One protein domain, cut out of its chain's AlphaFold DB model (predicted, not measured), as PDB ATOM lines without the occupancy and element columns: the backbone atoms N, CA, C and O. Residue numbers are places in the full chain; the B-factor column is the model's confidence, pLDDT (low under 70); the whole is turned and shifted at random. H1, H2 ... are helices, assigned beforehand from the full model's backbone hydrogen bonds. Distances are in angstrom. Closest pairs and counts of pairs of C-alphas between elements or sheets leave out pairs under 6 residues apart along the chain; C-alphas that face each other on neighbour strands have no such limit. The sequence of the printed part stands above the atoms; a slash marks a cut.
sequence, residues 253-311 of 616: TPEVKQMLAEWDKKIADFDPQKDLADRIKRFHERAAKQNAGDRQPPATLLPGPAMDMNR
ATOM      1  N   THR A 253      10.999  -8.563  49.930       95.94
ATOM      2  CA  THR A 253       9.965  -7.637  50.399       95.94
ATOM      3  C   THR A 253       8.996  -7.304  49.263       95.94
ATOM      4  O   THR A 253       9.386  -7.350  48.088       95.94
ATOM      5  N   PRO A 254       7.729  -6.964  49.568       94.06
ATOM      6  CA  PRO A 254       6.755  -6.585  48.547       94.06
ATOM      7  C   PRO A 254       7.232  -5.418  47.674       94.06
ATOM      8  O   PRO A 254       7.096  -5.479  46.454       94.06
ATOM      9  N   GLU A 255       7.849  -4.396  48.274       93.62
ATOM     10  CA  GLU A 255       8.256  -3.176  47.572       93.62
ATOM     11  C   GLU A 255       9.359  -3.450  46.544       93.62
ATOM     12  O   GLU A 255       9.278  -2.985  45.406       93.62
ATOM     13  N   VAL A 256      10.379  -4.233  46.914       96.25
ATOM     14  CA  VAL A 256      11.482  -4.555  45.997       96.25
ATOM     15  C   VAL A 256      11.029  -5.536  44.919       96.25
ATOM     16  O   VAL A 256      11.345  -5.326  43.749       96.25
ATOM     17  N   LYS A 257      10.241  -6.563  45.269       97.31
ATOM     18  CA  LYS A 257       9.691  -7.516  44.288       97.31
ATOM     19  C   LYS A 257       8.812  -6.823  43.251       97.31
ATOM     20  O   LYS A 257       8.955  -7.098  42.060       97.31
ATOM     21  N   GLN A 258       7.938  -5.915  43.687       95.62
ATOM     22  CA  GLN A 258       7.097  -5.136  42.785       95.62
ATOM     23  C   GLN A 258       7.944  -4.248  41.869       95.62
ATOM     24  O   GLN A 258       7.767  -4.295  40.654       95.62
ATOM     25  N   MET A 259       8.897  -3.497  42.428       96.50
ATOM     26  CA  MET A 259       9.781  -2.626  41.648       96.50
ATOM     27  C   MET A 259      10.561  -3.409  40.578       96.50
ATOM     28  O   MET A 259      10.623  -2.978  39.426       96.50
ATOM     29  N   LEU A 260      11.108  -4.583  40.916       97.75
ATOM     30  CA  LEU A 260      11.805  -5.441  39.952       97.75
ATOM     31  C   LEU A 260      10.860  -5.944  38.851       97.75
ATOM     32  O   LEU A 260      11.185  -5.820  37.673       97.75
ATOM     33  N   ALA A 261       9.667  -6.428  39.214       98.06
ATOM     34  CA  ALA A 261       8.677  -6.911  38.251       98.06
ATOM     35  C   ALA A 261       8.187  -5.807  37.295       98.06
ATOM     36  O   ALA A 261       7.989  -6.053  36.102       98.06
ATOM     37  N   GLU A 262       8.015  -4.578  37.789       97.00
ATOM     38  CA  GLU A 262       7.663  -3.415  36.969       97.00
ATOM     39  C   GLU A 262       8.763  -3.081  35.955       97.00
ATOM     40  O   GLU A 262       8.463  -2.797  34.792       97.00
ATOM     41  N   TRP A 263      10.035  -3.157  36.358       97.31
ATOM     42  CA  TRP A 263      11.164  -2.969  35.448       97.31
ATOM     43  C   TRP A 263      11.286  -4.090  34.419       97.31
ATOM     44  O   TRP A 263      11.474  -3.790  33.239       97.31
ATOM     45  N   ASP A 264      11.128  -5.347  34.832       97.44
ATOM     46  CA  ASP A 264      11.146  -6.498  33.926       97.44
ATOM     47  C   ASP A 264      10.046  -6.370  32.870       97.44
ATOM     48  O   ASP A 264      10.311  -6.496  31.672       97.44
ATOM     49  N   LYS A 265       8.830  -6.000  33.289       98.12
ATOM     50  CA  LYS A 265       7.724  -5.709  32.375       98.12
ATOM     51  C   LYS A 265       8.037  -4.533  31.451       98.12
ATOM     52  O   LYS A 265       7.845  -4.639  30.244       98.12
ATOM     53  N   LYS A 266       8.544  -3.417  31.990       96.69
ATOM     54  CA  LYS A 266       8.902  -2.221  31.208       96.69
ATOM     55  C   LYS A 266       9.943  -2.545  30.131       96.69
ATOM     56  O   LYS A 266       9.876  -1.982  29.042       96.69
ATOM     57  N   ILE A 267      10.900  -3.424  30.430       96.31
ATOM     58  CA  ILE A 267      11.914  -3.887  29.476       96.31
ATOM     59  C   ILE A 267      11.293  -4.825  28.437       96.31
ATOM     60  O   ILE A 267      11.517  -4.618  27.247       96.31
ATOM     61  N   ALA A 268      10.506  -5.816  28.865       97.12
ATOM     62  CA  ALA A 268       9.887  -6.801  27.977       97.12
ATOM     63  C   ALA A 268       8.889  -6.174  26.987       97.12
ATOM     64  O   ALA A 268       8.841  -6.574  25.827       97.12
ATOM     65  N   ASP A 269       8.130  -5.168  27.427       97.00
ATOM     66  CA  ASP A 269       7.106  -4.495  26.622       97.00
ATOM     67  C   ASP A 269       7.679  -3.408  25.685       97.00
ATOM     68  O   ASP A 269       6.927  -2.774  24.935       97.00
ATOM     69  N   PHE A 270       8.984  -3.113  25.743       97.12
ATOM     70  CA  PHE A 270       9.564  -2.022  24.963       97.12
ATOM     71  C   PHE A 270       9.728  -2.388  23.483       97.12
ATOM     72  O   PHE A 270      10.530  -3.243  23.115       97.12
ATOM     73  N   ASP A 271       9.031  -1.644  22.628       96.81
ATOM     74  CA  ASP A 271       9.157  -1.694  21.172       96.81
ATOM     75  C   ASP A 271       9.875  -0.417  20.672       96.81
ATOM     76  O   ASP A 271       9.309   0.683  20.764       96.81
ATOM     77  N   PRO A 272      11.114  -0.522  20.142       95.25
ATOM     78  CA  PRO A 272      11.883   0.640  19.703       95.25
ATOM     79  C   PRO A 272      11.286   1.335  18.471       95.25
ATOM     80  O   PRO A 272      11.468   2.547  18.311       95.25
ATOM     81  N   GLN A 273      10.579   0.611  17.600       96.44
ATOM     82  CA  GLN A 273       9.912   1.175  16.428       96.44
ATOM     83  C   GLN A 273       8.681   1.973  16.849       96.44
ATOM     84  O   GLN A 273       8.508   3.115  16.411       96.44
ATOM     85  N   LYS A 274       7.863   1.415  17.748       95.75
ATOM     86  CA  LYS A 274       6.720   2.125  18.331       95.75
ATOM     87  C   LYS A 274       7.166   3.362  19.106       95.75
ATOM     88  O   LYS A 274       6.586   4.430  18.923       95.75
ATOM     89  N   ASP A 275       8.229   3.264  19.905       95.00
ATOM     90  CA  ASP A 275       8.803   4.420  20.600       95.00
ATOM     91  C   ASP A 275       9.258   5.521  19.625       95.00
ATOM     92  O   ASP A 275       8.986   6.703  19.856       95.00
ATOM     93  N   LEU A 276       9.922   5.159  18.521       95.38
ATOM     94  CA  LEU A 276      10.315   6.124  17.493       95.38
ATOM     95  C   LEU A 276       9.093   6.802  16.861       95.38
ATOM     96  O   LEU A 276       9.068   8.031  16.776       95.38
ATOM     97  N   ALA A 277       8.071   6.033  16.480       95.38
ATOM     98  CA  ALA A 277       6.828   6.572  15.929       95.38
ATOM     99  C   ALA A 277       6.143   7.540  16.912       95.38
ATOM    100  O   ALA A 277       5.772   8.656  16.538       95.38
ATOM    101  N   ASP A 278       6.068   7.171  18.192       94.62
ATOM    102  CA  ASP A 278       5.508   8.011  19.252       94.62
ATOM    103  C   ASP A 278       6.334   9.292  19.472       94.62
ATOM    104  O   ASP A 278       5.781  10.372  19.704       94.62
ATOM    105  N   ARG A 279       7.670   9.214  19.390       93.69
ATOM    106  CA  ARG A 279       8.556  10.387  19.481       93.69
ATOM    107  C   ARG A 279       8.394  11.329  18.292       93.69
ATOM    108  O   ARG A 279       8.367  12.540  18.513       93.69
ATOM    109  N   ILE A 280       8.259  10.805  17.074       93.38
ATOM    110  CA  ILE A 280       7.983  11.596  15.865       93.38
ATOM    111  C   ILE A 280       6.625  12.292  15.996       93.38
ATOM    112  O   ILE A 280       6.529  13.504  15.805       93.38
ATOM    113  N   LYS A 281       5.589  11.564  16.432       93.88
ATOM    114  CA  LYS A 281       4.262  12.136  16.693       93.88
ATOM    115  C   LYS A 281       4.331  13.291  17.698       93.88
ATOM    116  O   LYS A 281       3.888  14.397  17.393       93.88
ATOM    117  N   ARG A 282       4.963  13.078  18.861       92.31
ATOM    118  CA  ARG A 282       5.154  14.124  19.886       92.31
ATOM    119  C   ARG A 282       5.955  15.318  19.370       92.31
ATOM    120  O   ARG A 282       5.703  16.444  19.792       92.31
ATOM    121  N   PHE A 283       6.939  15.085  18.503       90.06
ATOM    122  CA  PHE A 283       7.701  16.157  17.872       90.06
ATOM    123  C   PHE A 283       6.786  17.052  17.026       90.06
ATOM    124  O   PHE A 283       6.774  18.263  17.242       90.06
ATOM    125  N   HIS A 284       5.962  16.470  16.150       90.06
ATOM    126  CA  HIS A 284       5.023  17.233  15.323       90.06
ATOM    127  C   HIS A 284       3.949  17.949  16.154       90.06
ATOM    128  O   HIS A 284       3.663  19.118  15.906       90.06
ATOM    129  N   GLU A 285       3.412  17.305  17.195       90.50
ATOM    130  CA  GLU A 285       2.458  17.937  18.120       90.50
ATOM    131  C   GLU A 285       3.055  19.156  18.841       90.50
ATOM    132  O   GLU A 285       2.366  20.157  19.046       90.50
ATOM    133  N   ARG A 286       4.335  19.094  19.236       86.44
ATOM    134  CA  ARG A 286       5.036  20.242  19.832       86.44
ATOM    135  C   ARG A 286       5.327  21.315  18.799       86.44
ATOM    136  O   ARG A 286       5.101  22.478  19.104       86.44
ATOM    137  N   ALA A 287       5.777  20.935  17.605       85.75
ATOM    138  CA  ALA A 287       6.067  21.864  16.520       85.75
ATOM    139  C   ALA A 287       4.837  22.675  16.093       85.75
ATOM    140  O   ALA A 287       4.958  23.855  15.778       85.75
ATOM    141  N   ALA A 288       3.651  22.068  16.159       84.56
ATOM    142  CA  ALA A 288       2.386  22.751  15.914       84.56
ATOM    143  C   ALA A 288       1.999  23.750  17.026       84.56
ATOM    144  O   ALA A 288       1.273  24.703  16.762       84.56
ATOM    145  N   LYS A 289       2.453  23.542  18.272       85.44
ATOM    146  CA  LYS A 289       2.112  24.384  19.442       85.44
ATOM    147  C   LYS A 289       3.161  25.444  19.769       85.44
ATOM    148  O   LYS A 289       2.846  26.468  20.364       85.44
ATOM    149  N   GLN A 290       4.418  25.163  19.461       77.69
ATOM    150  CA  GLN A 290       5.577  25.993  19.747       77.69
ATOM    151  C   GLN A 290       6.398  26.008  18.470       77.69
ATOM    152  O   GLN A 290       6.816  24.943  18.023       77.69
ATOM    153  N   ASN A 291       6.603  27.191  17.888       70.75
ATOM    154  CA  ASN A 291       7.320  27.359  16.627       70.75
ATOM    155  C   ASN A 291       8.639  26.560  16.674       70.75
ATOM    156  O   ASN A 291       9.558  26.918  17.412       70.75
ATOM    157  N   ALA A 292       8.698  25.417  15.979       61.16
ATOM    158  CA  ALA A 292       9.793  24.454  16.146       61.16
ATOM    159  C   ALA A 292      11.119  24.939  15.551       61.16
ATOM    160  O   ALA A 292      12.157  24.333  15.837       61.16
ATOM    161  N   GLY A 293      11.091  26.017  14.758       66.38
ATOM    162  CA  GLY A 293      12.222  26.447  13.939       66.38
ATOM    163  C   GLY A 293      12.703  25.313  13.029       66.38
ATOM    164  O   GLY A 293      11.928  24.428  12.675       66.38
ATOM    165  N   ASP A 294      14.002  25.286  12.738       72.00
ATOM    166  CA  ASP A 294      14.636  24.298  11.846       72.00
ATOM    167  C   ASP A 294      14.901  22.926  12.498       72.00
ATOM    168  O   ASP A 294      15.720  22.133  12.022       72.00
ATOM    169  N   ARG A 295      14.254  22.623  13.633       76.62
ATOM    170  CA  ARG A 295      14.461  21.344  14.326       76.62
ATOM    171  C   ARG A 295      13.917  20.199  13.476       76.62
ATOM    172  O   ARG A 295      12.826  20.286  12.929       76.62
ATOM    173  N   GLN A 296      14.664  19.101  13.415       82.81
ATOM    174  CA  GLN A 296      14.266  17.890  12.699       82.81
ATOM    175  C   GLN A 296      13.571  16.893  13.638       82.81
ATOM    176  O   GLN A 296      13.897  16.854  14.834       82.81
ATOM    177  N   PRO A 297      12.636  16.068  13.130       84.50
ATOM    178  CA  PRO A 297      12.041  15.003  13.919       84.50
ATOM    179  C   PRO A 297      13.107  13.990  14.369       84.50
ATOM    180  O   PRO A 297      14.105  13.767  13.677       84.50
ATOM    181  N   PRO A 298      12.914  13.346  15.530       86.88
ATOM    182  CA  PRO A 298      13.812  12.292  15.977       86.88
ATOM    183  C   PRO A 298      13.779  11.123  14.986       86.88
ATOM    184  O   PRO A 298      12.710  10.617  14.675       86.88
ATOM    185  N   ALA A 299      14.950  10.671  14.532       88.44
ATOM    186  CA  ALA A 299      15.078   9.598  13.533       88.44
ATOM    187  C   ALA A 299      15.734   8.312  14.073       88.44
ATOM    188  O   ALA A 299      15.965   7.361  13.337       88.44
ATOM    189  N   THR A 300      16.100   8.285  15.356       88.31
ATOM    190  CA  THR A 300      16.988   7.250  15.904       88.31
ATOM    191  C   THR A 300      16.252   6.322  16.852       88.31
ATOM    192  O   THR A 300      15.541   6.795  17.739       88.31
ATOM    193  N   LEU A 301      16.431   5.010  16.689       91.19
ATOM    194  CA  LEU A 301      15.951   4.017  17.650       91.19
ATOM    195  C   LEU A 301      16.719   4.186  18.964       91.19
ATOM    196  O   LEU A 301      17.946   4.324  18.963       91.19
ATOM    197  N   LEU A 302      15.986   4.225  20.075       89.25
ATOM    198  CA  LEU A 302      16.582   4.279  21.402       89.25
ATOM    199  C   LEU A 302      16.722   2.858  21.952       89.25
ATOM    200  O   LEU A 302      15.866   2.020  21.682       89.25
ATOM    201  N   PRO A 303      17.764   2.589  22.755       89.06
ATOM    202  CA  PRO A 303      17.981   1.270  23.350       89.06
ATOM    203  C   PRO A 303      16.945   0.906  24.429       89.06
ATOM    204  O   PRO A 303      16.945  -0.212  24.934       89.06
ATOM    205  N   GLY A 304      16.071   1.847  24.791       93.38
ATOM    206  CA  GLY A 304      14.947   1.604  25.679       93.38
ATOM    207  C   GLY A 304      15.305   1.470  27.161       93.38
ATOM    208  O   GLY A 304      16.405   1.834  27.586       93.38
ATOM    209  N   PRO A 305      14.359   0.948  27.960       95.31
ATOM    210  CA  PRO A 305      14.466   0.826  29.412       95.31
ATOM    211  C   PRO A 305      15.654  -0.013  29.896       95.31
ATOM    212  O   PRO A 305      16.137   0.202  31.003       95.31
ATOM    213  N   ALA A 306      16.168  -0.931  29.071       93.75
ATOM    214  CA  ALA A 306      17.332  -1.749  29.411       93.75
ATOM    215  C   ALA A 306      18.617  -0.921  29.620       93.75
ATOM    216  O   ALA A 306      19.508  -1.345  30.354       93.75
ATOM    217  N   MET A 307      18.699   0.264  29.008       94.75
ATOM    218  CA  MET A 307      19.821   1.204  29.135       94.75
ATOM    219  C   MET A 307      19.449   2.466  29.931       94.75
ATOM    220  O   MET A 307      20.172   3.464  29.881       94.75
ATOM    221  N   ASP A 308      18.311   2.451  30.630       94.94
ATOM    222  CA  ASP A 308      17.870   3.556  31.477       94.94
ATOM    223  C   ASP A 308      18.789   3.680  32.697       94.94
ATOM    224  O   ASP A 308      19.137   2.688  33.342       94.94
ATOM    225  N   MET A 309      19.159   4.915  33.042       94.19
ATOM    226  CA  MET A 309      20.017   5.171  34.197       94.19
ATOM    227  C   MET A 309      19.393   4.711  35.522       94.19
ATOM    228  O   MET A 309      20.123   4.428  36.472       94.19
ATOM    229  N   ASN A 310      18.056   4.653  35.568       95.94
ATOM    230  CA  ASN A 310      17.264   4.215  36.708       95.94
ATOM    231  C   ASN A 310      16.928   2.724  36.700       95.94
ATOM    232  O   ASN A 310      16.241   2.264  37.610       95.94
ATOM    233  N   ARG A 311      17.427   1.951  35.727       96.62
ATOM    234  CA  ARG A 311      17.312   0.495  35.794       96.62
ATOM    235  C   ARG A 311      17.987  -0.008  37.088       96.62
ATOM    236  O   ARG A 311      19.115   0.411  37.375       96.62
TER     237      ARG A 311
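What this domain is: This is residues 253 to 311 of the 616 residues of an uncharacterized protein of Verrucomicrobia bacterium (UniProt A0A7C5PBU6). Two long helices, H1 and H2, meet near their ends through a tight link and make an open V, and the chain then folds back beside H2 as a long stretch with no named element. This stretch brings the short helix H3 to the corner of the V, where it packs on the last part of H1, while residues 253 to 259, of which 254 to 259 belong to H1, stick out with nothing beside them. The printed part has 59 residues with three named helices, in the order H1, H2, H3, and no named strand; its class is all helix. The whole is only just extended, close to loose, with a radius of gyration of the C-alphas of 15.6 A, and the C-alphas span 50 by 20 by 17 A.

Where its parts are: The printed part begins at Thr 253. H1 is residues 254 to 268, 20.8 A from first to last C-alpha, and its C-alpha 254 is at (6.755, -6.585, 48.547). H2 is residues 272 to 289, 25.7 A from first to last C-alpha; it begins with C-alpha 272 at (11.883, 0.640, 19.703) and is the longest helix by residues, with 18. Residues 290 to 303 hold no named element. H3 is residues 304 to 307, 6.0 A from first to last C-alpha, and it ends with C-alpha 307 at (19.821, 1.204, 29.135). Residues 308 to 311 follow it.

How they stand to each other: H1 and H2 follow each other in the chain but are apart, with no C-alpha of the one within 8 A of the other. H1 touches H3 with residues 263 to 267 alone, and the closest C-alphas of the two are those of Ile 267 and Pro 305, 5.4 A apart. H2 and H3 are close but not clearly touching: their closest C-alphas, those of Pro 272 and Gly 304, are 6.8 A apart. H2 touches no helix. In H1 and H2 every pair of O of residue i and N of residue i+4 is within hydrogen-bond range; H3, with 4 residues, is too short for such a pair, and its 1 pair of O of residue i and N of residue i+3 is within range.

The domain as a whole: The two C-alphas farthest apart are those of Thr 253 and Asp 294, at 50.3 A, while the first and last printed C-alphas, those of Thr 253 and Arg 311, are 18.3 A apart. The printed part has no cut. The link from H1 to H2 is tight, with 3 residues, and the link from H2 to H3 is long, with 14 residues. The mean pLDDT of the printed part is 91.1, and the model's confidence is low, under 70, at residues 292 to 293.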